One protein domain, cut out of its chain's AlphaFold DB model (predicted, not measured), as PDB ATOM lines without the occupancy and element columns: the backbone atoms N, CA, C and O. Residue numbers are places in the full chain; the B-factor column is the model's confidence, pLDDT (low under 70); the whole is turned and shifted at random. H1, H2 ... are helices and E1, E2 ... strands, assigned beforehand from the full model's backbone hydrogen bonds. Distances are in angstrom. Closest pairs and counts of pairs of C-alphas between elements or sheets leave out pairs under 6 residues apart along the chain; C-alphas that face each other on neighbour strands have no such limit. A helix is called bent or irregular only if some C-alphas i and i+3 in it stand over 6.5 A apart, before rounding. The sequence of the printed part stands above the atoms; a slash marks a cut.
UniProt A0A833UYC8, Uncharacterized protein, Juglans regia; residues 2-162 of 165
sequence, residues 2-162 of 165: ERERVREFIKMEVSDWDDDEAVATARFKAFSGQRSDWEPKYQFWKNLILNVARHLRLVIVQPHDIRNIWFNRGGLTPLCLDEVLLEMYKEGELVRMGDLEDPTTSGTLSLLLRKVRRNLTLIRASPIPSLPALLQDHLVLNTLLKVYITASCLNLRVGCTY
ATOM      1  N   GLU A   2      10.876 -11.838  31.645       73.12
ATOM      2  CA  GLU A   2      10.090 -12.595  32.645       73.12
ATOM      3  C   GLU A   2      10.871 -12.882  33.937       73.12
ATOM      4  O   GLU A   2      10.414 -12.535  35.020       73.12
ATOM      5  N   ARG A   3      12.099 -13.403  33.816       79.00
ATOM      6  CA  ARG A   3      13.005 -13.653  34.951       79.00
ATOM      7  C   ARG A   3      13.199 -12.438  35.864       79.00
ATOM      8  O   ARG A   3      13.285 -12.583  37.077       79.00
ATOM      9  N   GLU A   4      13.298 -11.248  35.281       83.88
ATOM     10  CA  GLU A   4      13.541 -10.006  36.018       83.88
ATOM     11  C   GLU A   4      12.296  -9.573  36.794       83.88
ATOM     12  O   GLU A   4      12.391  -9.333  37.991       83.88
ATOM     13  N   ARG A   5      11.116  -9.640  36.161       86.62
ATOM     14  CA  ARG A   5       9.826  -9.402  36.829       86.62
ATOM     15  C   ARG A   5       9.588 -10.369  37.985       86.62
ATOM     16  O   ARG A   5       9.142  -9.959  39.050       86.62
ATOM     17  N   VAL A   6       9.903 -11.651  37.786       87.06
ATOM     18  CA  VAL A   6       9.787 -12.659  38.849       87.06
ATOM     19  C   VAL A   6      10.742 -12.346  39.992       87.06
ATOM     20  O   VAL A   6      10.333 -12.373  41.149       87.06
ATOM     21  N   ARG A   7      11.991 -11.987  39.687       86.81
ATOM     22  CA  ARG A   7      12.974 -11.616  40.706       86.81
ATOM     23  C   ARG A   7      12.529 -10.394  41.510       86.81
ATOM     24  O   ARG A   7      12.627 -10.421  42.731       86.81
ATOM     25  N   GLU A   8      12.060  -9.341  40.850       88.19
ATOM     26  CA  GLU A   8      11.543  -8.132  41.507       88.19
ATOM     27  C   GLU A   8      10.356  -8.454  42.413       88.19
ATOM     28  O   GLU A   8      10.342  -8.054  43.577       88.19
ATOM     29  N   PHE A   9       9.407  -9.250  41.915       90.88
ATOM     30  CA  PHE A   9       8.263  -9.689  42.703       90.88
ATOM     31  C   PHE A   9       8.684 -10.505  43.931       90.88
ATOM     32  O   PHE A   9       8.204 -10.242  45.030       90.88
ATOM     33  N   ILE A  10       9.615 -11.455  43.783       89.25
ATOM     34  CA  ILE A  10      10.085 -12.269  44.912       89.25
ATOM     35  C   ILE A  10      10.770 -11.399  45.970       89.25
ATOM     36  O   ILE A  10      10.539 -11.619  47.152       89.25
ATOM     37  N   LYS A  11      11.560 -10.391  45.580       88.06
ATOM     38  CA  LYS A  11      12.171  -9.455  46.541       88.06
ATOM     39  C   LYS A  11      11.139  -8.633  47.311       88.06
ATOM     40  O   LYS A  11      11.373  -8.290  48.464       88.06
ATOM     41  N   MET A  12      10.020  -8.287  46.673       88.19
ATOM     42  CA  MET A  12       8.919  -7.600  47.348       88.19
ATOM     43  C   MET A  12       8.172  -8.527  48.311       88.19
ATOM     44  O   MET A  12       7.806  -8.106  49.404       88.19
ATOM     45  N   GLU A  13       7.931  -9.770  47.897       88.38
ATOM     46  CA  GLU A  13       7.189 -10.766  48.676       88.38
ATOM     47  C   GLU A  13       8.015 -11.316  49.852       88.38
ATOM     48  O   GLU A  13       7.485 -11.613  50.920       88.38
ATOM     49  N   VAL A  14       9.326 -11.452  49.656       86.75
ATOM     50  CA  VAL A  14      10.279 -12.026  50.604       86.75
ATOM     51  C   VAL A  14      11.387 -11.001  50.830       86.75
ATOM     52  O   VAL A  14      12.362 -10.934  50.083       86.75
ATOM     53  N   SER A  15      11.226 -10.188  51.874       82.25
ATOM     54  CA  SER A  15      12.104  -9.045  52.151       82.25
ATOM     55  C   SER A  15      13.571  -9.427  52.372       82.25
ATOM     56  O   SER A  15      14.450  -8.621  52.109       82.25
ATOM     57  N   ASP A  16      13.843 -10.649  52.836       82.06
ATOM     58  CA  ASP A  16      15.186 -11.182  53.102       82.06
ATOM     59  C   ASP A  16      15.724 -12.079  51.967       82.06
ATOM     60  O   ASP A  16      16.672 -12.838  52.167       82.06
ATOM     61  N   TRP A  17      15.125 -12.030  50.769       82.56
ATOM     62  CA  TRP A  17      15.456 -12.950  49.672       82.56
ATOM     63  C   TRP A  17      16.931 -12.904  49.235       82.56
ATOM     64  O   TRP A  17      17.532 -13.949  48.963       82.56
ATOM     65  N   ASP A  18      17.517 -11.702  49.173       75.19
ATOM     66  CA  ASP A  18      18.908 -11.484  48.754       75.19
ATOM     67  C   ASP A  18      19.867 -11.238  49.942       75.19
ATOM     68  O   ASP A  18      21.062 -11.510  49.795       75.19
ATOM     69  N   ASP A  19      19.354 -10.803  51.100       68.81
ATOM     70  CA  ASP A  19      20.146 -10.199  52.186       68.81
ATOM     71  C   ASP A  19      20.716 -11.206  53.201       68.81
ATOM     72  O   ASP A  19      21.780 -10.962  53.767       68.81
ATOM     73  N   ASP A  20      20.056 -12.350  53.416       71.06
ATOM     74  CA  ASP A  20      20.507 -13.358  54.384       71.06
ATOM     75  C   ASP A  20      20.972 -14.640  53.677       71.06
ATOM     76  O   ASP A  20      20.186 -15.512  53.291       71.06
ATOM     77  N   GLU A  21      22.288 -14.756  53.483       70.50
ATOM     78  CA  GLU A  21      22.919 -15.903  52.824       70.50
ATOM     79  C   GLU A  21      22.696 -17.218  53.594       70.50
ATOM     80  O   GLU A  21      22.533 -18.276  52.978       70.50
ATOM     81  N   ALA A  22      22.612 -17.175  54.927       62.28
ATOM     82  CA  ALA A  22      22.403 -18.360  55.753       62.28
ATOM     83  C   ALA A  22      20.954 -18.860  55.657       62.28
ATOM     84  O   ALA A  22      20.717 -20.060  55.463       62.28
ATOM     85  N   VAL A  23      19.987 -17.945  55.723       68.00
ATOM     86  CA  VAL A  23      18.561 -18.247  55.558       68.00
ATOM     87  C   VAL A  23      18.266 -18.700  54.128       68.00
ATOM     88  O   VAL A  23      17.578 -19.709  53.938       68.00
ATOM     89  N   ALA A  24      18.847 -18.045  53.119       69.19
ATOM     90  CA  ALA A  24      18.747 -18.476  51.726       69.19
ATOM     91  C   ALA A  24      19.314 -19.893  51.538       69.19
ATOM     92  O   ALA A  24      18.644 -20.766  50.983       69.19
ATOM     93  N   THR A  25      20.497 -20.172  52.091       73.12
ATOM     94  CA  THR A  25      21.116 -21.504  52.013       73.12
ATOM     95  C   THR A  25      20.256 -22.567  52.698       73.12
ATOM     96  O   THR A  25      20.080 -23.661  52.162       73.12
ATOM     97  N   ALA A  26      19.664 -22.268  53.858       78.00
ATOM     98  CA  ALA A  26      18.782 -23.202  54.560       78.00
ATOM     99  C   ALA A  26      17.494 -23.512  53.773       78.00
ATOM    100  O   ALA A  26      17.074 -24.677  53.719       78.00
ATOM    101  N   ARG A  27      16.896 -22.501  53.123       83.88
ATOM    102  CA  ARG A  27      15.708 -22.647  52.261       83.88
ATOM    103  C   ARG A  27      15.991 -23.506  51.028       83.88
ATOM    104  O   ARG A  27      15.095 -24.218  50.587       83.88
ATOM    105  N   PHE A  28      17.225 -23.478  50.520       86.12
ATOM    106  CA  PHE A  28      17.640 -24.203  49.315       86.12
ATOM    107  C   PHE A  28      18.045 -25.661  49.572       86.12
ATOM    108  O   PHE A  28      18.235 -26.418  48.622       86.12
ATOM    109  N   LYS A  29      18.145 -26.097  50.834       87.88
ATOM    110  CA  LYS A  29      18.420 -27.501  51.179       87.88
ATOM    111  C   LYS A  29      17.217 -28.402  50.905       87.88
ATOM    112  O   LYS A  29      16.083 -28.002  51.179       87.88
ATOM    113  N   ALA A  30      17.501 -29.641  50.507       89.94
ATOM    114  CA  ALA A  30      16.524 -30.720  50.375       89.94
ATOM    115  C   ALA A  30      15.726 -30.952  51.673       89.94
ATOM    116  O   ALA A  30      16.116 -30.510  52.763       89.94
ATOM    117  N   PHE A  31      14.591 -31.637  51.553       91.50
ATOM    118  CA  PHE A  31      13.852 -32.122  52.716       91.50
ATOM    119  C   PHE A  31      14.629 -33.244  53.405       91.50
ATOM    120  O   PHE A  31      15.240 -34.092  52.760       91.50
ATOM    121  N   SER A  32      14.623 -33.235  54.733       86.31
ATOM    122  CA  SER A  32      15.323 -34.215  55.560       86.31
ATOM    123  C   SER A  32      14.553 -34.439  56.850       86.31
ATOM    124  O   SER A  32      13.956 -33.494  57.360       86.31
ATOM    125  N   GLY A  33      14.626 -35.650  57.400       90.88
ATOM    126  CA  GLY A  33      13.970 -35.982  58.664       90.88
ATOM    127  C   GLY A  33      12.482 -36.291  58.508       90.88
ATOM    128  O   GLY A  33      12.029 -36.777  57.468       90.88
ATOM    129  N   GLN A  34      11.732 -36.056  59.578       90.94
ATOM    130  CA  GLN A  34      10.293 -36.287  59.632       90.94
ATOM    131  C   GLN A  34       9.530 -35.113  59.019       90.94
ATOM    132  O   GLN A  34      10.062 -34.018  58.855       90.94
ATOM    133  N   ARG A  35       8.246 -35.325  58.704       87.44
ATOM    134  CA  ARG A  35       7.399 -34.291  58.094       87.44
ATOM    135  C   ARG A  35       7.393 -32.982  58.882       87.44
ATOM    136  O   ARG A  35       7.513 -31.928  58.277       87.44
ATOM    137  N   SER A  36       7.351 -33.045  60.211       89.81
ATOM    138  CA  SER A  36       7.434 -31.870  61.092       89.81
ATOM    139  C   SER A  36       8.660 -30.992  60.843       89.81
ATOM    140  O   SER A  36       8.576 -29.777  60.998       89.81
ATOM    141  N   ASP A  37       9.778 -31.599  60.445       88.56
ATOM    142  CA  ASP A  37      11.064 -30.917  60.307       88.56
ATOM    143  C   ASP A  37      11.105 -30.061  59.035       88.56
ATOM    144  O   ASP A  37      11.752 -29.013  58.996       88.56
ATOM    145  N   TRP A  38      10.401 -30.494  57.984       92.31
ATOM    146  CA  TRP A  38      10.394 -29.824  56.685       92.31
ATOM    147  C   TRP A  38       9.056 -29.179  56.310       92.31
ATOM    148  O   TRP A  38       9.036 -28.367  55.387       92.31
ATOM    149  N   GLU A  39       7.962 -29.456  57.023       93.38
ATOM    150  CA  GLU A  39       6.630 -28.893  56.753       93.38
ATOM    151  C   GLU A  39       6.634 -27.353  56.661       93.38
ATOM    152  O   GLU A  39       6.095 -26.825  55.688       93.38
ATOM    153  N   PRO A  40       7.300 -26.590  57.558       92.19
ATOM    154  CA  PRO A  40       7.347 -25.131  57.427       92.19
ATOM    155  C   PRO A  40       8.031 -24.673  56.130       92.19
ATOM    156  O   PRO A  40       7.599 -23.712  55.493       92.19
ATOM    157  N   LYS A  41       9.080 -25.390  55.707       92.88
ATOM    158  CA  LYS A  41       9.796 -25.128  54.452       92.88
ATOM    159  C   LYS A  41       8.918 -25.466  53.246       92.88
ATOM    160  O   LYS A  41       8.898 -24.709  52.279       92.88
ATOM    161  N   TYR A  42       8.183 -26.574  53.306       94.19
ATOM    162  CA  TYR A  42       7.213 -26.946  52.281       94.19
ATOM    163  C   TYR A  42       6.140 -25.868  52.106       94.19
ATOM    164  O   TYR A  42       5.944 -25.385  50.992       94.19
ATOM    165  N   GLN A  43       5.511 -25.425  53.199       94.88
ATOM    166  CA  GLN A  43       4.480 -24.387  53.156       94.88
ATOM    167  C   GLN A  43       5.018 -23.063  52.603       94.88
ATOM    168  O   GLN A  43       4.357 -22.428  51.780       94.88
ATOM    169  N   PHE A  44       6.236 -22.670  52.989       93.81
ATOM    170  CA  PHE A  44       6.908 -21.500  52.421       93.81
ATOM    171  C   PHE A  44       7.016 -21.591  50.890       93.81
ATOM    172  O   PHE A  44       6.537 -20.702  50.185       93.81
ATOM    173  N   TRP A  45       7.589 -22.681  50.366       95.19
ATOM    174  CA  TRP A  45       7.785 -22.838  48.922       95.19
ATOM    175  C   TRP A  45       6.469 -22.984  48.158       95.19
ATOM    176  O   TRP A  45       6.307 -22.347  47.118       95.19
ATOM    177  N   LYS A  46       5.509 -23.758  48.682       95.06
ATOM    178  CA  LYS A  46       4.159 -23.894  48.112       95.06
ATOM    179  C   LYS A  46       3.502 -22.526  47.928       95.06
ATOM    180  O   LYS A  46       3.025 -22.205  46.839       95.06
ATOM    181  N   ASN A  47       3.503 -21.707  48.981       94.94
ATOM    182  CA  ASN A  47       2.893 -20.381  48.946       94.94
ATOM    183  C   ASN A  47       3.620 -19.449  47.975       94.94
ATOM    184  O   ASN A  47       2.968 -18.774  47.179       94.94
ATOM    185  N   LEU A  48       4.955 -19.465  47.971       94.50
ATOM    186  CA  LEU A  48       5.744 -18.635  47.064       94.50
ATOM    187  C   LEU A  48       5.504 -19.003  45.589       94.50
ATOM    188  O   LEU A  48       5.281 -18.113  44.771       94.50
ATOM    189  N   ILE A  49       5.458 -20.299  45.250       94.88
ATOM    190  CA  ILE A  49       5.113 -20.785  43.900       94.88
ATOM    191  C   ILE A  49       3.739 -20.255  43.472       94.88
ATOM    192  O   ILE A  49       3.593 -19.714  42.375       94.88
ATOM    193  N   LEU A  50       2.729 -20.381  44.340       93.75
ATOM    194  CA  LEU A  50       1.371 -19.918  44.051       93.75
ATOM    195  C   LEU A  50       1.296 -18.394  43.895       93.75
ATOM    196  O   LEU A  50       0.565 -17.912  43.029       93.75
ATOM    197  N   ASN A  51       2.042 -17.636  44.701       93.81
ATOM    198  CA  ASN A  51       2.058 -16.175  44.644       93.81
ATOM    199  C   ASN A  51       2.739 -15.670  43.367       93.81
ATOM    200  O   ASN A  51       2.162 -14.827  42.679       93.81
ATOM    201  N   VAL A  52       3.886 -16.247  42.987       92.81
ATOM    202  CA  VAL A  52       4.563 -15.937  41.715       92.81
ATOM    203  C   VAL A  52       3.656 -16.275  40.530       92.81
ATOM    204  O   VAL A  52       3.410 -15.425  39.676       92.81
ATOM    205  N   ALA A  53       3.075 -17.477  40.502       92.19
ATOM    206  CA  ALA A  53       2.173 -17.879  39.425       92.19
ATOM    207  C   ALA A  53       0.933 -16.972  39.329       92.19
ATOM    208  O   ALA A  53       0.514 -16.600  38.232       92.19
ATOM    209  N   ARG A  54       0.370 -16.546  40.470       91.38
ATOM    210  CA  ARG A  54      -0.741 -15.584  40.516       91.38
ATOM    211  C   ARG A  54      -0.330 -14.221  39.966       91.38
ATOM    212  O   ARG A  54      -1.081 -13.652  39.177       91.38
ATOM    213  N   HIS A  55       0.841 -13.719  40.350       90.56
ATOM    214  CA  HIS A  55       1.374 -12.448  39.860       90.56
ATOM    215  C   HIS A  55       1.551 -12.462  38.333       90.56
ATOM    216  O   HIS A  55       1.128 -11.531  37.648       90.56
ATOM    217  N   LEU A  56       2.076 -13.565  37.792       88.75
ATOM    218  CA  LEU A  56       2.241 -13.774  36.351       88.75
ATOM    219  C   LEU A  56       0.937 -14.146  35.620       88.75
ATOM    220  O   LEU A  56       0.916 -14.199  34.393       88.75
ATOM    221  N   ARG A  57      -0.153 -14.398  36.357       87.88
ATOM    222  CA  ARG A  57      -1.439 -14.908  35.847       87.88
ATOM    223  C   ARG A  57      -1.315 -16.241  35.098       87.88
ATOM    224  O   ARG A  57      -2.064 -16.508  34.160       87.88
ATOM    225  N   LEU A  58      -0.396 -17.093  35.543       88.38
ATOM    226  CA  LEU A  58      -0.166 -18.421  34.987       88.38
ATOM    227  C   LEU A  58      -0.946 -19.473  35.780       88.38
ATOM    228  O   LEU A  58      -0.906 -19.520  37.007       88.38
ATOM    229  N   VAL A  59      -1.662 -20.333  35.059       86.62
ATOM    230  CA  VAL A  59      -2.348 -21.518  35.609       86.62
ATOM    231  C   VAL A  59      -1.689 -22.824  35.183       86.62
ATOM    232  O   VAL A  59      -1.948 -23.860  35.788       86.62
ATOM    233  N   ILE A  60      -0.845 -22.767  34.154       88.25
ATOM    234  CA  ILE A  60      -0.052 -23.876  33.638       88.25
ATOM    235  C   ILE A  60       1.409 -23.465  33.778       88.25
ATOM    236  O   ILE A  60       1.769 -22.354  33.389       88.25
ATOM    237  N   VAL A  61       2.226 -24.343  34.347       91.06
ATOM    238  CA  VAL A  61       3.646 -24.099  34.618       91.06
ATOM    239  C   VAL A  61       4.464 -25.336  34.268       91.06
ATOM    240  O   VAL A  61       3.979 -26.460  34.412       91.06
ATOM    241  N   GLN A  62       5.707 -25.145  33.829       92.12
ATOM    242  CA  GLN A  62       6.666 -26.240  33.705       92.12
ATOM    243  C   GLN A  62       7.589 -26.286  34.932       92.12
ATOM    244  O   GLN A  62       8.122 -25.248  35.337       92.12
ATOM    245  N   PRO A  63       7.864 -27.474  35.500       92.25
ATOM    246  CA  PRO A  63       8.821 -27.637  36.601       92.25
ATOM    247  C   PRO A  63      10.218 -27.092  36.286       92.25
ATOM    248  O   PRO A  63      10.897 -26.549  37.158       92.25
ATOM    249  N   HIS A  64      10.637 -27.184  35.021       90.62
ATOM    250  CA  HIS A  64      11.870 -26.571  34.535       90.62
ATOM    251  C   HIS A  64      11.917 -25.056  34.792       90.62
ATOM    252  O   HIS A  64      12.919 -24.557  35.307       90.62
ATOM    253  N   ASP A  65      10.836 -24.336  34.494       91.25
ATOM    254  CA  ASP A  65      10.785 -22.876  34.609       91.25
ATOM    255  C   ASP A  65      10.777 -22.432  36.069       91.25
ATOM    256  O   ASP A  65      11.493 -21.503  36.446       91.25
ATOM    257  N   ILE A  66      10.057 -23.164  36.921       91.44
ATOM    258  CA  ILE A  66      10.047 -22.941  38.370       91.44
ATOM    259  C   ILE A  66      11.478 -23.003  38.925       91.44
ATOM    260  O   ILE A  66      11.919 -22.103  39.644       91.44
ATOM    261  N   ARG A  67      12.240 -24.032  38.546       88.75
ATOM    262  CA  ARG A  67      13.623 -24.220  39.005       88.75
ATOM    263  C   ARG A  67      14.593 -23.195  38.433       88.75
ATOM    264  O   ARG A  67      15.360 -22.586  39.173       88.75
ATOM    265  N   ASN A  68      14.591 -23.042  37.113       87.25
ATOM    266  CA  ASN A  68      15.691 -22.398  36.398       87.25
ATOM    267  C   ASN A  68      15.415 -20.934  36.054       87.25
ATOM    268  O   ASN A  68      16.355 -20.167  35.843       87.25
ATOM    269  N   ILE A  69      14.144 -20.533  36.013       88.44
ATOM    270  CA  ILE A  69      13.740 -19.167  35.682       88.44
ATOM    271  C   ILE A  69      13.293 -18.440  36.945       88.44
ATOM    272  O   ILE A  69      13.791 -17.346  37.208       88.44
ATOM    273  N   TRP A  70      12.393 -19.029  37.738       90.81
ATOM    274  CA  TRP A  70      11.773 -18.322  38.861       90.81
ATOM    275  C   TRP A  70      12.676 -18.260  40.090       90.81
ATOM    276  O   TRP A  70      12.887 -17.183  40.641       90.81
ATOM    277  N   PHE A  71      13.240 -19.399  40.497       89.31
ATOM    278  CA  PHE A  71      13.978 -19.512  41.760       89.31
ATOM    279  C   PHE A  71      15.486 -19.728  41.591       89.31
ATOM    280  O   PHE A  71      16.174 -20.058  42.556       89.31
ATOM    281  N   ASN A  72      16.028 -19.500  40.391       85.75
ATOM    282  CA  ASN A  72      17.465 -19.587  40.152       85.75
ATOM    283  C   ASN A  72      18.194 -18.316  40.610       85.75
ATOM    284  O   ASN A  72      18.078 -17.248  39.990       85.75
ATOM    285  N   ARG A  73      19.022 -18.460  41.646       82.38
ATOM    286  CA  ARG A  73      19.891 -17.406  42.177       82.38
ATOM    287  C   ARG A  73      21.320 -17.622  41.685       82.38
ATOM    288  O   ARG A  73      22.078 -18.382  42.275       82.38
ATOM    289  N   GLY A  74      21.687 -16.956  40.590       76.38
ATOM    290  CA  GLY A  74      23.073 -16.948  40.098       76.38
ATOM    291  C   GLY A  74      23.647 -18.337  39.788       76.38
ATOM    292  O   GLY A  74      24.839 -18.548  39.972       76.38
ATOM    293  N   GLY A  75      22.809 -19.286  39.355       79.94
ATOM    294  CA  GLY A  75      23.203 -20.677  39.104       79.94
ATOM    295  C   GLY A  75      22.824 -21.658  40.217       79.94
ATOM    296  O   GLY A  75      22.865 -22.861  39.984       79.94
ATOM    297  N   LEU A  76      22.391 -21.174  41.384       82.94
ATOM    298  CA  LEU A  76      21.871 -22.015  42.462       82.94
ATOM    299  C   LEU A  76      20.361 -22.207  42.317       82.94
ATOM    300  O   LEU A  76      19.612 -21.235  42.204       82.94
ATOM    301  N   THR A  77      19.928 -23.464  42.376       87.06
ATOM    302  CA  THR A  77      18.518 -23.870  42.362       87.06
ATOM    303  C   THR A  77      18.187 -24.542  43.699       87.06
ATOM    304  O   THR A  77      18.989 -25.353  44.171       87.06
ATOM    305  N   PRO A  78      17.038 -24.240  44.331       89.88
ATOM    306  CA  PRO A  78      16.661 -24.885  45.583       89.88
ATOM    307  C   PRO A  78      16.430 -26.385  45.373       89.88
ATOM    308  O   PRO A  78      15.607 -26.791  44.553       89.88
ATOM    309  N   LEU A  79      17.143 -27.207  46.142       91.12
ATOM    310  CA  LEU A  79      17.149 -28.664  45.995       91.12
ATOM    311  C   LEU A  79      15.813 -29.304  46.367       91.12
ATOM    312  O   LEU A  79      15.506 -30.366  45.860       91.12
ATOM    313  N   CYS A  80      15.033 -28.663  47.240       91.88
ATOM    314  CA  CYS A  80      13.743 -29.183  47.686       91.88
ATOM    315  C   CYS A  80      12.583 -28.915  46.717       91.88
ATOM    316  O   CYS A  80      11.460 -29.311  47.016       91.88
ATOM    317  N   LEU A  81      12.785 -28.175  45.616       93.06
ATOM    318  CA  LEU A  81      11.673 -27.787  44.737       93.06
ATOM    319  C   LEU A  81      10.972 -28.993  44.113       93.06
ATOM    320  O   LEU A  81       9.752 -28.979  43.977       93.06
ATOM    321  N   ASP A  82      11.723 -30.029  43.758       92.81
ATOM    322  CA  ASP A  82      11.161 -31.222  43.134       92.81
ATOM    323  C   ASP A  82      10.252 -31.970  44.121       92.81
ATOM    324  O   ASP A  82       9.127 -32.348  43.779       92.81
ATOM    325  N   GLU A  83      10.677 -32.096  45.379       92.62
ATOM    326  CA  GLU A  83       9.862 -32.653  46.456       92.62
ATOM    327  C   GLU A  83       8.655 -31.767  46.784       92.62
ATOM    328  O   GLU A  83       7.568 -32.296  47.010       92.62
ATOM    329  N   VAL A  84       8.801 -30.437  46.760       94.88
ATOM    330  CA  VAL A  84       7.675 -29.504  46.944       94.88
ATOM    331  C   VAL A  84       6.609 -29.738  45.875       94.88
ATOM    332  O   VAL A  84       5.433 -29.867  46.209       94.88
ATOM    333  N   LEU A  85       6.995 -29.826  44.598       94.06
ATOM    334  CA  LEU A  85       6.052 -30.067  43.502       94.06
ATOM    335  C   LEU A  85       5.362 -31.429  43.636       94.06
ATOM    336  O   LEU A  85       4.164 -31.547  43.374       94.06
ATOM    337  N   LEU A  86       6.089 -32.451  44.086       91.69
ATOM    338  CA  LEU A  86       5.516 -33.766  44.344       91.69
ATOM    339  C   LEU A  86       4.510 -33.751  45.503       91.69
ATOM    340  O   LEU A  86       3.432 -34.329  45.372       91.69
ATOM    341  N   GLU A  87       4.824 -33.093  46.620       92.94
ATOM    342  CA  GLU A  87       3.896 -32.956  47.750       92.94
ATOM    343  C   GLU A  87       2.654 -32.140  47.361       92.94
ATOM    344  O   GLU A  87       1.532 -32.562  47.640       92.94
ATOM    345  N   MET A  88       2.817 -31.056  46.595       92.94
ATOM    346  CA  MET A  88       1.688 -30.291  46.051       92.94
ATOM    347  C   MET A  88       0.798 -31.144  45.128       92.94
ATOM    348  O   MET A  88      -0.429 -31.021  45.157       92.94
ATOM    349  N   TYR A  89       1.385 -32.027  44.312       88.44
ATOM    350  CA  TYR A  89       0.621 -32.979  43.501       88.44
ATOM    351  C   TYR A  89      -0.153 -33.976  44.375       88.44
ATOM    352  O   TYR A  89      -1.344 -34.189  44.147       88.44
ATOM    353  N   LYS A  90       0.481 -34.547  45.408       87.38
ATOM    354  CA  LYS A  90      -0.180 -35.472  46.349       87.38
ATOM    355  C   LYS A  90      -1.354 -34.817  47.085       87.38
ATOM    356  O   LYS A  90      -2.358 -35.480  47.324       87.38
ATOM    357  N   GLU A  91      -1.250 -33.528  47.405       87.75
ATOM    358  CA  GLU A  91      -2.324 -32.738  48.025       87.75
ATOM    359  C   GLU A  91      -3.443 -32.332  47.042       87.75
ATOM    360  O   GLU A  91      -4.474 -31.805  47.459       87.75
ATOM    361  N   GLY A  92      -3.280 -32.578  45.735       83.38
ATOM    362  CA  GLY A  92      -4.258 -32.207  44.701       83.38
ATOM    363  C   GLY A  92      -4.265 -30.714  44.340       83.38
ATOM    364  O   GLY A  92      -5.199 -30.225  43.685       83.38
ATOM    365  N   GLU A  93      -3.228 -29.987  44.760       85.69
ATOM    366  CA  GLU A  93      -2.960 -28.594  44.382       85.69
ATOM    367  C   GLU A  93      -2.472 -28.503  42.933       85.69
ATOM    368  O   GLU A  93      -2.767 -27.532  42.229       85.69
ATOM    369  N   LEU A  94      -1.757 -29.540  42.487       88.00
ATOM    370  CA  LEU A  94      -1.254 -29.703  41.129       88.00
ATOM    371  C   LEU A  94      -1.910 -30.899  40.446       88.00
ATOM    372  O   LEU A  94      -2.190 -31.919  41.070       88.00
ATOM    373  N   VAL A  95      -2.109 -30.777  39.139       85.44
ATOM    374  CA  VAL A  95      -2.538 -31.874  38.266       85.44
ATOM    375  C   VAL A  95      -1.639 -31.874  37.039       85.44
ATOM    376  O   VAL A  95      -1.368 -30.806  36.492       85.44
ATOM    377  N   ARG A  96      -1.175 -33.040  36.583       85.25
ATOM    378  CA  ARG A  96      -0.423 -33.105  35.325       85.25
ATOM    379  C   ARG A  96      -1.362 -32.928  34.154       85.25
ATOM    380  O   ARG A  96      -2.470 -33.461  34.145       85.25
ATOM    381  N   MET A  97      -0.892 -32.231  33.133       77.69
ATOM    382  CA  MET A  97      -1.640 -32.085  31.897       77.69
ATOM    383  C   MET A  97      -1.900 -33.444  31.236       77.69
ATOM    384  O   MET A  97      -3.025 -33.684  30.811       77.69
ATOM    385  N   GLY A  98      -0.938 -34.374  31.282       71.62
ATOM    386  CA  GLY A  98      -1.133 -35.748  30.807       71.62
ATOM    387  C   GLY A  98      -2.239 -36.525  31.538       71.62
ATOM    388  O   GLY A  98      -2.903 -37.356  30.932       71.62
ATOM    389  N   ASP A  99      -2.530 -36.217  32.811       69.75
ATOM    390  CA  ASP A  99      -3.656 -36.832  33.544       69.75
ATOM    391  C   ASP A  99      -5.027 -36.215  33.165       69.75
ATOM    392  O   ASP A  99      -6.089 -36.705  33.574       69.75
ATOM    393  N   LEU A 100      -5.031 -35.105  32.416       64.31
ATOM    394  CA  LEU A 100      -6.242 -34.455  31.904       64.31
ATOM    395  C   LEU A 100      -6.650 -34.967  30.521       64.31
ATOM    396  O   LEU A 100      -7.828 -34.842  30.172       64.31
ATOM    397  N   GLU A 101      -5.710 -35.524  29.763       56.06
ATOM    398  CA  GLU A 101      -5.935 -36.090  28.438       56.06
ATOM    399  C   GLU A 101      -6.635 -37.450  28.569       56.06
ATOM    400  O   GLU A 101      -6.029 -38.513  28.668       56.06
ATOM    401  N   ASP A 102      -7.966 -37.413  28.618       50.12
ATOM    402  CA  ASP A 102      -8.783 -38.600  28.378       50.12
ATOM    403  C   ASP A 102      -8.637 -38.986  26.886       50.12
ATOM    404  O   ASP A 102      -8.891 -38.126  26.034       50.12
ATOM    405  N   PRO A 103      -8.281 -40.240  26.530       46.28
ATOM    406  CA  PRO A 103      -8.129 -40.691  25.138       46.28
ATOM    407  C   PRO A 103      -9.376 -40.508  24.258       46.28
ATOM    408  O   PRO A 103      -9.321 -40.735  23.051       46.28
ATOM    409  N   THR A 104     -10.515 -40.144  24.851       46.78
ATOM    410  CA  THR A 104     -11.816 -40.257  24.199       46.78
ATOM    411  C   THR A 104     -12.413 -38.945  23.675       46.78
ATOM    412  O   THR A 104     -13.382 -39.025  22.930       46.78
ATOM    413  N   THR A 105     -11.906 -37.737  23.987       43.06
ATOM    414  CA  THR A 105     -12.519 -36.507  23.411       43.06
ATOM    415  C   THR A 105     -11.658 -35.232  23.429       43.06
ATOM    416  O   THR A 105     -11.122 -34.820  24.453       43.06
ATOM    417  N   SER A 106     -11.647 -34.557  22.276       42.94
ATOM    418  CA  SER A 106     -10.952 -33.313  21.899       42.94
ATOM    419  C   SER A 106     -11.430 -32.041  22.641       42.94
ATOM    420  O   SER A 106     -12.150 -31.210  22.087       42.94
ATOM    421  N   GLY A 107     -11.063 -31.852  23.914       48.41
ATOM    422  CA  GLY A 107     -11.429 -30.612  24.618       48.41
ATOM    423  C   GLY A 107     -10.833 -30.417  26.011       48.41
ATOM    424  O   GLY A 107     -11.549 -30.459  27.009       48.41
ATOM    425  N   THR A 108      -9.535 -30.124  26.098       55.28
ATOM    426  CA  THR A 108      -8.786 -29.940  27.360       55.28
ATOM    427  C   THR A 108      -9.402 -28.880  28.289       55.28
ATOM    428  O   THR A 108      -9.518 -29.086  29.497       55.28
ATOM    429  N   LEU A 109      -9.888 -27.761  27.739       54.53
ATOM    430  CA  LEU A 109     -10.493 -26.672  28.525       54.53
ATOM    431  C   LEU A 109     -11.914 -26.992  29.015       54.53
ATOM    432  O   LEU A 109     -12.292 -26.591  30.118       54.53
ATOM    433  N   SER A 110     -12.703 -27.735  28.233       52.75
ATOM    434  CA  SER A 110     -14.071 -28.101  28.621       52.75
ATOM    435  C   SER A 110     -14.068 -29.146  29.739       52.75
ATOM    436  O   SER A 110     -14.922 -29.089  30.623       52.75
ATOM    437  N   LEU A 111     -13.066 -30.035  29.774       57.53
ATOM    438  CA  LEU A 111     -12.845 -30.976  30.873       57.53
ATOM    439  C   LEU A 111     -12.367 -30.283  32.147       57.53
ATOM    440  O   LEU A 111     -12.885 -30.606  33.213       57.53
ATOM    441  N   LEU A 112     -11.456 -29.309  32.055       56.78
ATOM    442  CA  LEU A 112     -11.043 -28.493  33.203       56.78
ATOM    443  C   LEU A 112     -12.239 -27.758  33.820       56.78
ATOM    444  O   LEU A 112     -12.484 -27.861  35.020       56.78
ATOM    445  N   LEU A 113     -13.061 -27.107  32.993       55.72
ATOM    446  CA  LEU A 113     -14.274 -26.423  33.448       55.72
ATOM    447  C   LEU A 113     -15.332 -27.399  33.994       55.72
ATOM    448  O   LEU A 113     -15.985 -27.106  34.997       55.72
ATOM    449  N   ARG A 114     -15.498 -28.577  33.377       55.12
ATOM    450  CA  ARG A 114     -16.466 -29.604  33.806       55.12
ATOM    451  C   ARG A 114     -16.029 -30.330  35.082       55.12
ATOM    452  O   ARG A 114     -16.892 -30.634  35.902       55.12
ATOM    453  N   LYS A 115     -14.727 -30.574  35.277       54.91
ATOM    454  CA  LYS A 115     -14.147 -31.136  36.514       54.91
ATOM    455  C   LYS A 115     -14.162 -30.123  37.653       54.91
ATOM    456  O   LYS A 115     -14.470 -30.508  38.770       54.91
ATOM    457  N   VAL A 116     -13.923 -28.837  37.387       54.19
ATOM    458  CA  VAL A 116     -14.057 -27.790  38.417       54.19
ATOM    459  C   VAL A 116     -15.525 -27.588  38.822       54.19
ATOM    460  O   VAL A 116     -15.802 -27.364  39.996       54.19
ATOM    461  N   ARG A 117     -16.485 -27.737  37.893       50.44
ATOM    462  CA  ARG A 117     -17.932 -27.687  38.194       50.44
ATOM    463  C   ARG A 117     -18.479 -28.940  38.893       50.44
ATOM    464  O   ARG A 117     -19.454 -28.835  39.631       50.44
ATOM    465  N   ARG A 118     -17.899 -30.124  38.667       51.72
ATOM    466  CA  ARG A 118     -18.240 -31.367  39.384       51.72
ATOM    467  C   ARG A 118     -17.339 -31.505  40.610       51.72
ATOM    468  O   ARG A 118     -16.276 -32.099  40.508       51.72
ATOM    469  N   ASN A 119     -17.770 -30.978  41.754       43.94
ATOM    470  CA  ASN A 119     -17.147 -31.186  43.068       43.94
ATOM    471  C   ASN A 119     -16.418 -32.553  43.215       43.94
ATOM    472  O   ASN A 119     -17.050 -33.602  43.332       43.94
ATOM    473  N   LEU A 120     -15.080 -32.503  43.161       49.31
ATOM    474  CA  LEU A 120     -14.066 -33.361  43.804       49.31
ATOM    475  C   LEU A 120     -14.436 -34.821  44.168       49.31
ATOM    476  O   LEU A 120     -14.293 -35.207  45.322       49.31
ATOM    477  N   THR A 121     -14.847 -35.673  43.222       41.88
ATOM    478  CA  THR A 121     -15.019 -37.123  43.518       41.88
ATOM    479  C   THR A 121     -14.555 -38.102  42.436       41.88
ATOM    480  O   THR A 121     -14.574 -39.303  42.667       41.88
ATOM    481  N   LEU A 122     -14.080 -37.640  41.273       43.50
ATOM    482  CA  LEU A 122     -13.583 -38.531  40.209       43.50
ATOM    483  C   LEU A 122     -12.296 -38.003  39.563       43.50
ATOM    484  O   LEU A 122     -12.167 -37.943  38.338       43.50
ATOM    485  N   ILE A 123     -11.309 -37.635  40.385       47.72
ATOM    486  CA  ILE A 123      -9.927 -37.816  39.938       47.72
ATOM    487  C   ILE A 123      -9.753 -39.330  39.950       47.72
ATOM    488  O   ILE A 123      -9.680 -39.940  41.014       47.72
ATOM    489  N   ARG A 124      -9.802 -39.951  38.767       43.91
ATOM    490  CA  ARG A 124      -9.309 -41.317  38.579       43.91
ATOM    491  C   ARG A 124      -7.963 -41.337  39.297       43.91
ATOM    492  O   ARG A 124      -7.136 -40.491  38.965       43.91
ATOM    493  N   ALA A 125      -7.804 -42.171  40.324       47.28
ATOM    494  CA  ALA A 125      -6.552 -42.290  41.058       47.28
ATOM    495  C   ALA A 125      -5.497 -42.807  40.075       47.28
ATOM    496  O   ALA A 125      -5.283 -44.009  39.941       47.28
ATOM    497  N   SER A 126      -4.934 -41.892  39.287       54.91
ATOM    498  CA  SER A 126      -3.770 -42.147  38.466       54.91
ATOM    499  C   SER A 126      -2.689 -42.528  39.472       54.91
ATOM    500  O   SER A 126      -2.555 -41.825  40.485       54.91
ATOM    501  N   PRO A 127      -1.987 -43.657  39.280       67.00
ATOM    502  CA  PRO A 127      -0.869 -44.012  40.139       67.00
ATOM    503  C   PRO A 127       0.016 -42.781  40.315       67.00
ATOM    504  O   PRO A 127       0.268 -42.082  39.332       67.00
ATOM    505  N   ILE A 128       0.433 -42.483  41.553       69.88
ATOM    506  CA  ILE A 128       1.314 -41.339  41.810       69.88
ATOM    507  C   ILE A 128       2.493 -41.469  40.837       69.88
ATOM    508  O   ILE A 128       3.184 -42.493  40.875       69.88
ATOM    509  N   PRO A 129       2.686 -40.500  39.926       76.94
ATOM    510  CA  PRO A 129       3.743 -40.592  38.944       76.94
ATOM    511  C   PRO A 129       5.086 -40.606  39.660       76.94
ATOM    512  O   PRO A 129       5.251 -40.022  40.734       76.94
ATOM    513  N   SER A 130       6.069 -41.255  39.043       84.69
ATOM    514  CA  SER A 130       7.443 -41.091  39.492       84.69
ATOM    515  C   SER A 130       7.832 -39.613  39.389       84.69
ATOM    516  O   SER A 130       7.367 -38.893  38.500       84.69
ATOM    517  N   LEU A 131       8.699 -39.152  40.291       83.94
ATOM    518  CA  LEU A 131       9.162 -37.764  40.297       83.94
ATOM    519  C   LEU A 131       9.697 -37.313  38.917       83.94
ATOM    520  O   LEU A 131       9.277 -36.258  38.452       83.94
ATOM    521  N   PRO A 132      10.499 -38.112  38.180       85.81
ATOM    522  CA  PRO A 132      10.920 -37.739  36.829       85.81
ATOM    523  C   PRO A 132       9.757 -37.536  35.851       85.81
ATOM    524  O   PRO A 132       9.791 -36.595  35.063       85.81
ATOM    525  N   ALA A 133       8.718 -38.377  35.914       84.19
ATOM    526  CA  ALA A 133       7.549 -38.252  35.045       84.19
ATOM    527  C   ALA A 133       6.730 -36.994  35.370       84.19
ATOM    528  O   ALA A 133       6.236 -36.330  34.466       84.19
ATOM    529  N   LEU A 134       6.625 -36.628  36.654       85.81
ATOM    530  CA  LEU A 134       5.993 -35.377  37.074       85.81
ATOM    531  C   LEU A 134       6.756 -34.153  36.546       85.81
ATOM    532  O   LEU A 134       6.143 -33.196  36.088       85.81
ATOM    533  N   LEU A 135       8.089 -34.189  36.605       87.19
ATOM    534  CA  LEU A 135       8.950 -33.057  36.255       87.19
ATOM    535  C   LEU A 135       9.062 -32.793  34.744       87.19
ATOM    536  O   LEU A 135       9.509 -31.715  34.352       87.19
ATOM    537  N   GLN A 136       8.685 -33.768  33.913       86.62
ATOM    538  CA  GLN A 136       8.654 -33.656  32.450       86.62
ATOM    539  C   GLN A 136       7.318 -33.121  31.915       86.62
ATOM    540  O   GLN A 136       7.265 -32.645  30.783       86.62
ATOM    541  N   ASP A 137       6.253 -33.189  32.716       84.75
ATOM    542  CA  ASP A 137       4.912 -32.769  32.322       84.75
ATOM    543  C   ASP A 137       4.649 -31.282  32.605       84.75
ATOM    544  O   ASP A 137       5.245 -30.657  33.486       84.75
ATOM    545  N   HIS A 138       3.671 -30.718  31.892       88.38
ATOM    546  CA  HIS A 138       3.084 -29.434  32.270       88.38
ATOM    547  C   HIS A 138       2.169 -29.627  33.480       88.38
ATOM    548  O   HIS A 138       1.308 -30.511  33.485       88.38
ATOM    549  N   LEU A 139       2.312 -28.772  34.488       89.12
ATOM    550  CA  LEU A 139       1.522 -28.835  35.711       89.12
ATOM    551  C   LEU A 139       0.450 -27.750  35.711       89.12
ATOM    552  O   LEU A 139       0.715 -26.589  35.401       89.12
ATOM    553  N   VAL A 140      -0.767 -28.128  36.088       87.00
ATOM    554  CA  VAL A 140      -1.912 -27.231  36.246       87.00
ATOM    555  C   VAL A 140      -2.093 -26.899  37.721       87.00
ATOM    556  O   VAL A 140      -2.319 -27.789  38.542       87.00
ATOM    557  N   LEU A 141      -2.046 -25.607  38.048       88.19
ATOM    558  CA  LEU A 141      -2.269 -25.064  39.389       88.19
ATOM    559  C   LEU A 141      -3.774 -25.009  39.674       88.19
ATOM    560  O   LEU A 141      -4.451 -24.015  39.387       88.19
ATOM    561  N   ASN A 142      -4.308 -26.086  40.249       82.31
ATOM    562  CA  ASN A 142      -5.738 -26.272  40.497       82.31
ATOM    563  C   ASN A 142      -6.323 -25.140  41.358       82.31
ATOM    564  O   ASN A 142      -7.420 -24.646  41.099       82.31
ATOM    565  N   THR A 143      -5.566 -24.681  42.353       82.81
ATOM    566  CA  THR A 143      -5.984 -23.602  43.257       82.81
ATOM    567  C   THR A 143      -6.181 -22.278  42.533       82.81
ATOM    568  O   THR A 143      -7.195 -21.611  42.744       82.81
ATOM    569  N   LEU A 144      -5.294 -21.923  41.602       83.31
ATOM    570  CA  LEU A 144      -5.473 -20.716  40.794       83.31
ATOM    571  C   LEU A 144      -6.601 -20.889  39.775       83.31
ATOM    572  O   LEU A 144      -7.435 -19.996  39.624       83.31
ATOM    573  N   LEU A 145      -6.686 -22.055  39.132       80.88
ATOM    574  CA  LEU A 145      -7.747 -22.364  38.176       80.88
ATOM    575  C   LEU A 145      -9.147 -22.215  38.802       80.88
ATOM    576  O   LEU A 145     -10.021 -21.572  38.218       80.88
ATOM    577  N   LYS A 146      -9.355 -22.744  40.016       76.50
ATOM    578  CA  LYS A 146     -10.613 -22.602  40.772       76.50
ATOM    579  C   LYS A 146     -10.957 -21.141  41.065       76.50
ATOM    580  O   LYS A 146     -12.119 -20.757  40.922       76.50
ATOM    581  N   VAL A 147      -9.969 -20.330  41.450       77.25
ATOM    582  CA  VAL A 147     -10.163 -18.897  41.723       77.25
ATOM    583  C   VAL A 147     -10.594 -18.162  40.455       77.25
ATOM    584  O   VAL A 147     -11.599 -17.453  40.482       77.25
ATOM    585  N   TYR A 148      -9.912 -18.380  39.326       76.81
ATOM    586  CA  TYR A 148     -10.261 -17.727  38.061       76.81
ATOM    587  C   TYR A 148     -11.640 -18.140  37.540       76.81
ATOM    588  O   TYR A 148     -12.400 -17.292  37.065       76.81
ATOM    589  N   ILE A 149     -12.006 -19.420  37.665       71.31
ATOM    590  CA  ILE A 149     -13.330 -19.909  37.261       71.31
ATOM    591  C   ILE A 149     -14.422 -19.317  38.154       71.31
ATOM    592  O   ILE A 149     -15.438 -18.847  37.639       71.31
ATOM    593  N   THR A 150     -14.216 -19.294  39.472       67.12
ATOM    594  CA  THR A 150     -15.171 -18.710  40.426       67.12
ATOM    595  C   THR A 150     -15.358 -17.214  40.176       67.12
ATOM    596  O   THR A 150     -16.495 -16.760  40.058       67.12
ATOM    597  N   ALA A 151     -14.268 -16.462  40.000       66.38
ATOM    598  CA  ALA A 151     -14.317 -15.035  39.680       66.38
ATOM    599  C   ALA A 151     -15.045 -14.766  38.349       66.38
ATOM    600  O   ALA A 151     -15.884 -13.872  38.266       66.38
ATOM    601  N   SER A 152     -14.797 -15.589  37.327       61.03
ATOM    602  CA  SER A 152     -15.487 -15.483  36.035       61.03
ATOM    603  C   SER A 152     -16.980 -15.809  36.148       61.03
ATOM    604  O   SER A 152     -17.806 -15.132  35.543       61.03
ATOM    605  N   CYS A 153     -17.354 -16.808  36.955       55.34
ATOM    606  CA  CYS A 153     -18.757 -17.159  37.196       55.34
ATOM    607  C   CYS A 153     -19.503 -16.082  38.001       55.34
ATOM    608  O   CYS A 153     -20.683 -15.850  37.746       55.34
ATOM    609  N   LEU A 154     -18.831 -15.416  38.945       57.09
ATOM    610  CA  LEU A 154     -19.364 -14.255  39.662       57.09
ATOM    611  C   LEU A 154     -19.573 -13.071  38.710       57.09
ATOM    612  O   LEU A 154     -20.668 -12.520  38.678       57.09
ATOM    613  N   ASN A 155     -18.593 -12.751  37.860       51.25
ATOM    614  CA  ASN A 155     -18.728 -11.685  36.861       51.25
ATOM    615  C   ASN A 155     -19.832 -11.974  35.828       51.25
ATOM    616  O   ASN A 155     -20.571 -11.068  35.455       51.25
ATOM    617  N   LEU A 156     -20.013 -13.234  35.419       52.06
ATOM    618  CA  LEU A 156     -21.129 -13.648  34.556       52.06
ATOM    619  C   LEU A 156     -22.489 -13.554  35.265       52.06
ATOM    620  O   LEU A 156     -23.479 -13.211  34.626       52.06
ATOM    621  N   ARG A 157     -22.566 -13.809  36.579       46.09
ATOM    622  CA  ARG A 157     -23.801 -13.588  37.354       46.09
ATOM    623  C   ARG A 157     -24.144 -12.106  37.490       46.09
ATOM    624  O   ARG A 157     -25.314 -11.771  37.364       46.09
ATOM    625  N   VAL A 158     -23.150 -11.236  37.679       49.62
ATOM    626  CA  VAL A 158     -23.353  -9.774  37.705       49.62
ATOM    627  C   VAL A 158     -23.718  -9.237  36.309       49.62
ATOM    628  O   VAL A 158     -24.552  -8.342  36.189       49.62
ATOM    629  N   GLY A 159     -23.178  -9.834  35.239       41.19
ATOM    630  CA  GLY A 159     -23.565  -9.539  33.853       41.19
ATOM    631  C   GLY A 159     -24.983 -10.000  33.484       41.19
ATOM    632  O   GLY A 159     -25.668  -9.316  32.729       41.19
ATOM    633  N   CYS A 160     -25.472 -11.108  34.054       39.47
ATOM    634  CA  CYS A 160     -26.848 -11.577  33.843       39.47
ATOM    635  C   CYS A 160     -27.905 -10.822  34.664       39.47
ATOM    636  O   CYS A 160     -29.089 -10.954  34.372       39.47
ATOM    637  N   THR A 161     -27.522 -10.012  35.657       43.47
ATOM    638  CA  THR A 161     -28.469  -9.129  36.364       43.47
ATOM    639  C   THR A 161     -28.809  -7.838  35.606       43.47
ATOM    640  O   THR A 161     -29.655  -7.087  36.075       43.47
ATOM    641  N   TYR A 162     -28.217  -7.597  34.427       42.72
ATOM    642  CA  TYR A 162     -28.495  -6.420  33.581       42.72
ATOM    643  C   TYR A 162     -29.094  -6.744  32.203       42.72
ATOM    644  O   TYR A 162     -29.122  -5.885  31.327       42.72
TER     645      TYR A 162
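Overview. This is residues 2 to 162 of the 165 residues of an uncharacterized protein of Juglans regia (UniProt A0A833UYC8). Five helices, H1, H3, H4, H5 and H7, pack crosswise into a cluster, with H2 at its far end and a tiny ladder of two short strands, E1 and E2, on its other side. Straight after E2 the long helix H8 runs outward as an arm, whose residues 151 to 162 stand free; H6, strung between two long loops, crosses H8 near its base. The printed part has 161 residues, with eight named helices and two named strands in the order H1 H2 H3 H4 H5 E1 H6 H7 E2 H8; the class is mostly helix, and E1 and E2 are antiparallel. The whole is compact, with a radius of gyration of the C-alphas of 17.5 A, and spans 53 by 42 by 28 A.

Along the chain. Find C-alpha 2 at (10.090, -12.595, 32.645); from there H1, residues 2 to 13, runs 16.4 A. H2 follows at residues 21 to 28. Next look at C-alpha 35 at (7.399, -34.291, 58.094), where H3, residues 35 to 56, begins its 30.3 A; it is irregular, with C-alphas 37 and 40 lying 7.5 A apart, and has a kink of 27 degrees near residue 42. H4, residues 63 to 70, is neither bent nor irregular, but only just: C-alphas 67 and 70 are 6.2 A apart. H5 takes residues 81 to 90, over 14.2 A, and E1 residues 94 to 96. H6, residues 108 to 117, covers 14.4 A. H7 is residues 131 to 136 and E2 residues 139 to 141. H8, residues 142 to 160, runs 26.6 A to C-alpha 160 at (-26.848, -11.577, 33.843).

Arrangement. Begin at H4 and H5, the hub, touching three helices each. They only just touch each other, with 3 pairs of C-alphas within 8 A; the closest are those of Arg 67 and Leu 81, at 7.0 A. H5 touches H3, about perpendicular at 89 degrees, the closest C-alphas being those of Tyr 42 and Val 84, at 5.9 A. H5 also touches H7 at 81 degrees, with the C-alphas of Leu 86 and Leu 131 closest at 6.8 A. H1 touches H4 with residues 3 to 7 alone; the C-alphas of Arg 3 and Ile 69 come closest, at 5.6 A. H1 touches H3 at a steep tilt of 56 degrees, opposite ways, with the C-alphas of Val 6 and Val 52 closest at 6.8 A. H2 is close to H3 but not clearly touching, with the C-alphas of Arg 27 and Lys 41 closest at 6.8 A. In the antiparallel pair E1 and E2, look at N 140 and O 95, 2.8 A apart and within hydrogen-bond range, and at N 95 and O 140, at 3.1 A. Residues 60 to 61 pair antiparallel with residues 139 to 140 of E2. H6 and H8 only just touch, with 3 pairs of C-alphas within 8 A; the closest are those of Val 116 and Lys 146, at 6.7 A. H6 and H5 are apart. Every O i to N i+4 pair is within hydrogen-bond range in H1, H2, H5, H6, H7 and H8; in H3 it is 16 of 18 and in H4 3 of 4.

Size, cuts and confidence. The two C-alphas farthest apart are those of Gly 33 and Tyr 162, at 57.5 A. The printed part has no cut. The links from E1 to H6 and from H6 to H7 are long. The mean pLDDT of the printed part is 77.2; the residues under 70 are 19, 22 to 24, 99 to 128 and 150 to 162.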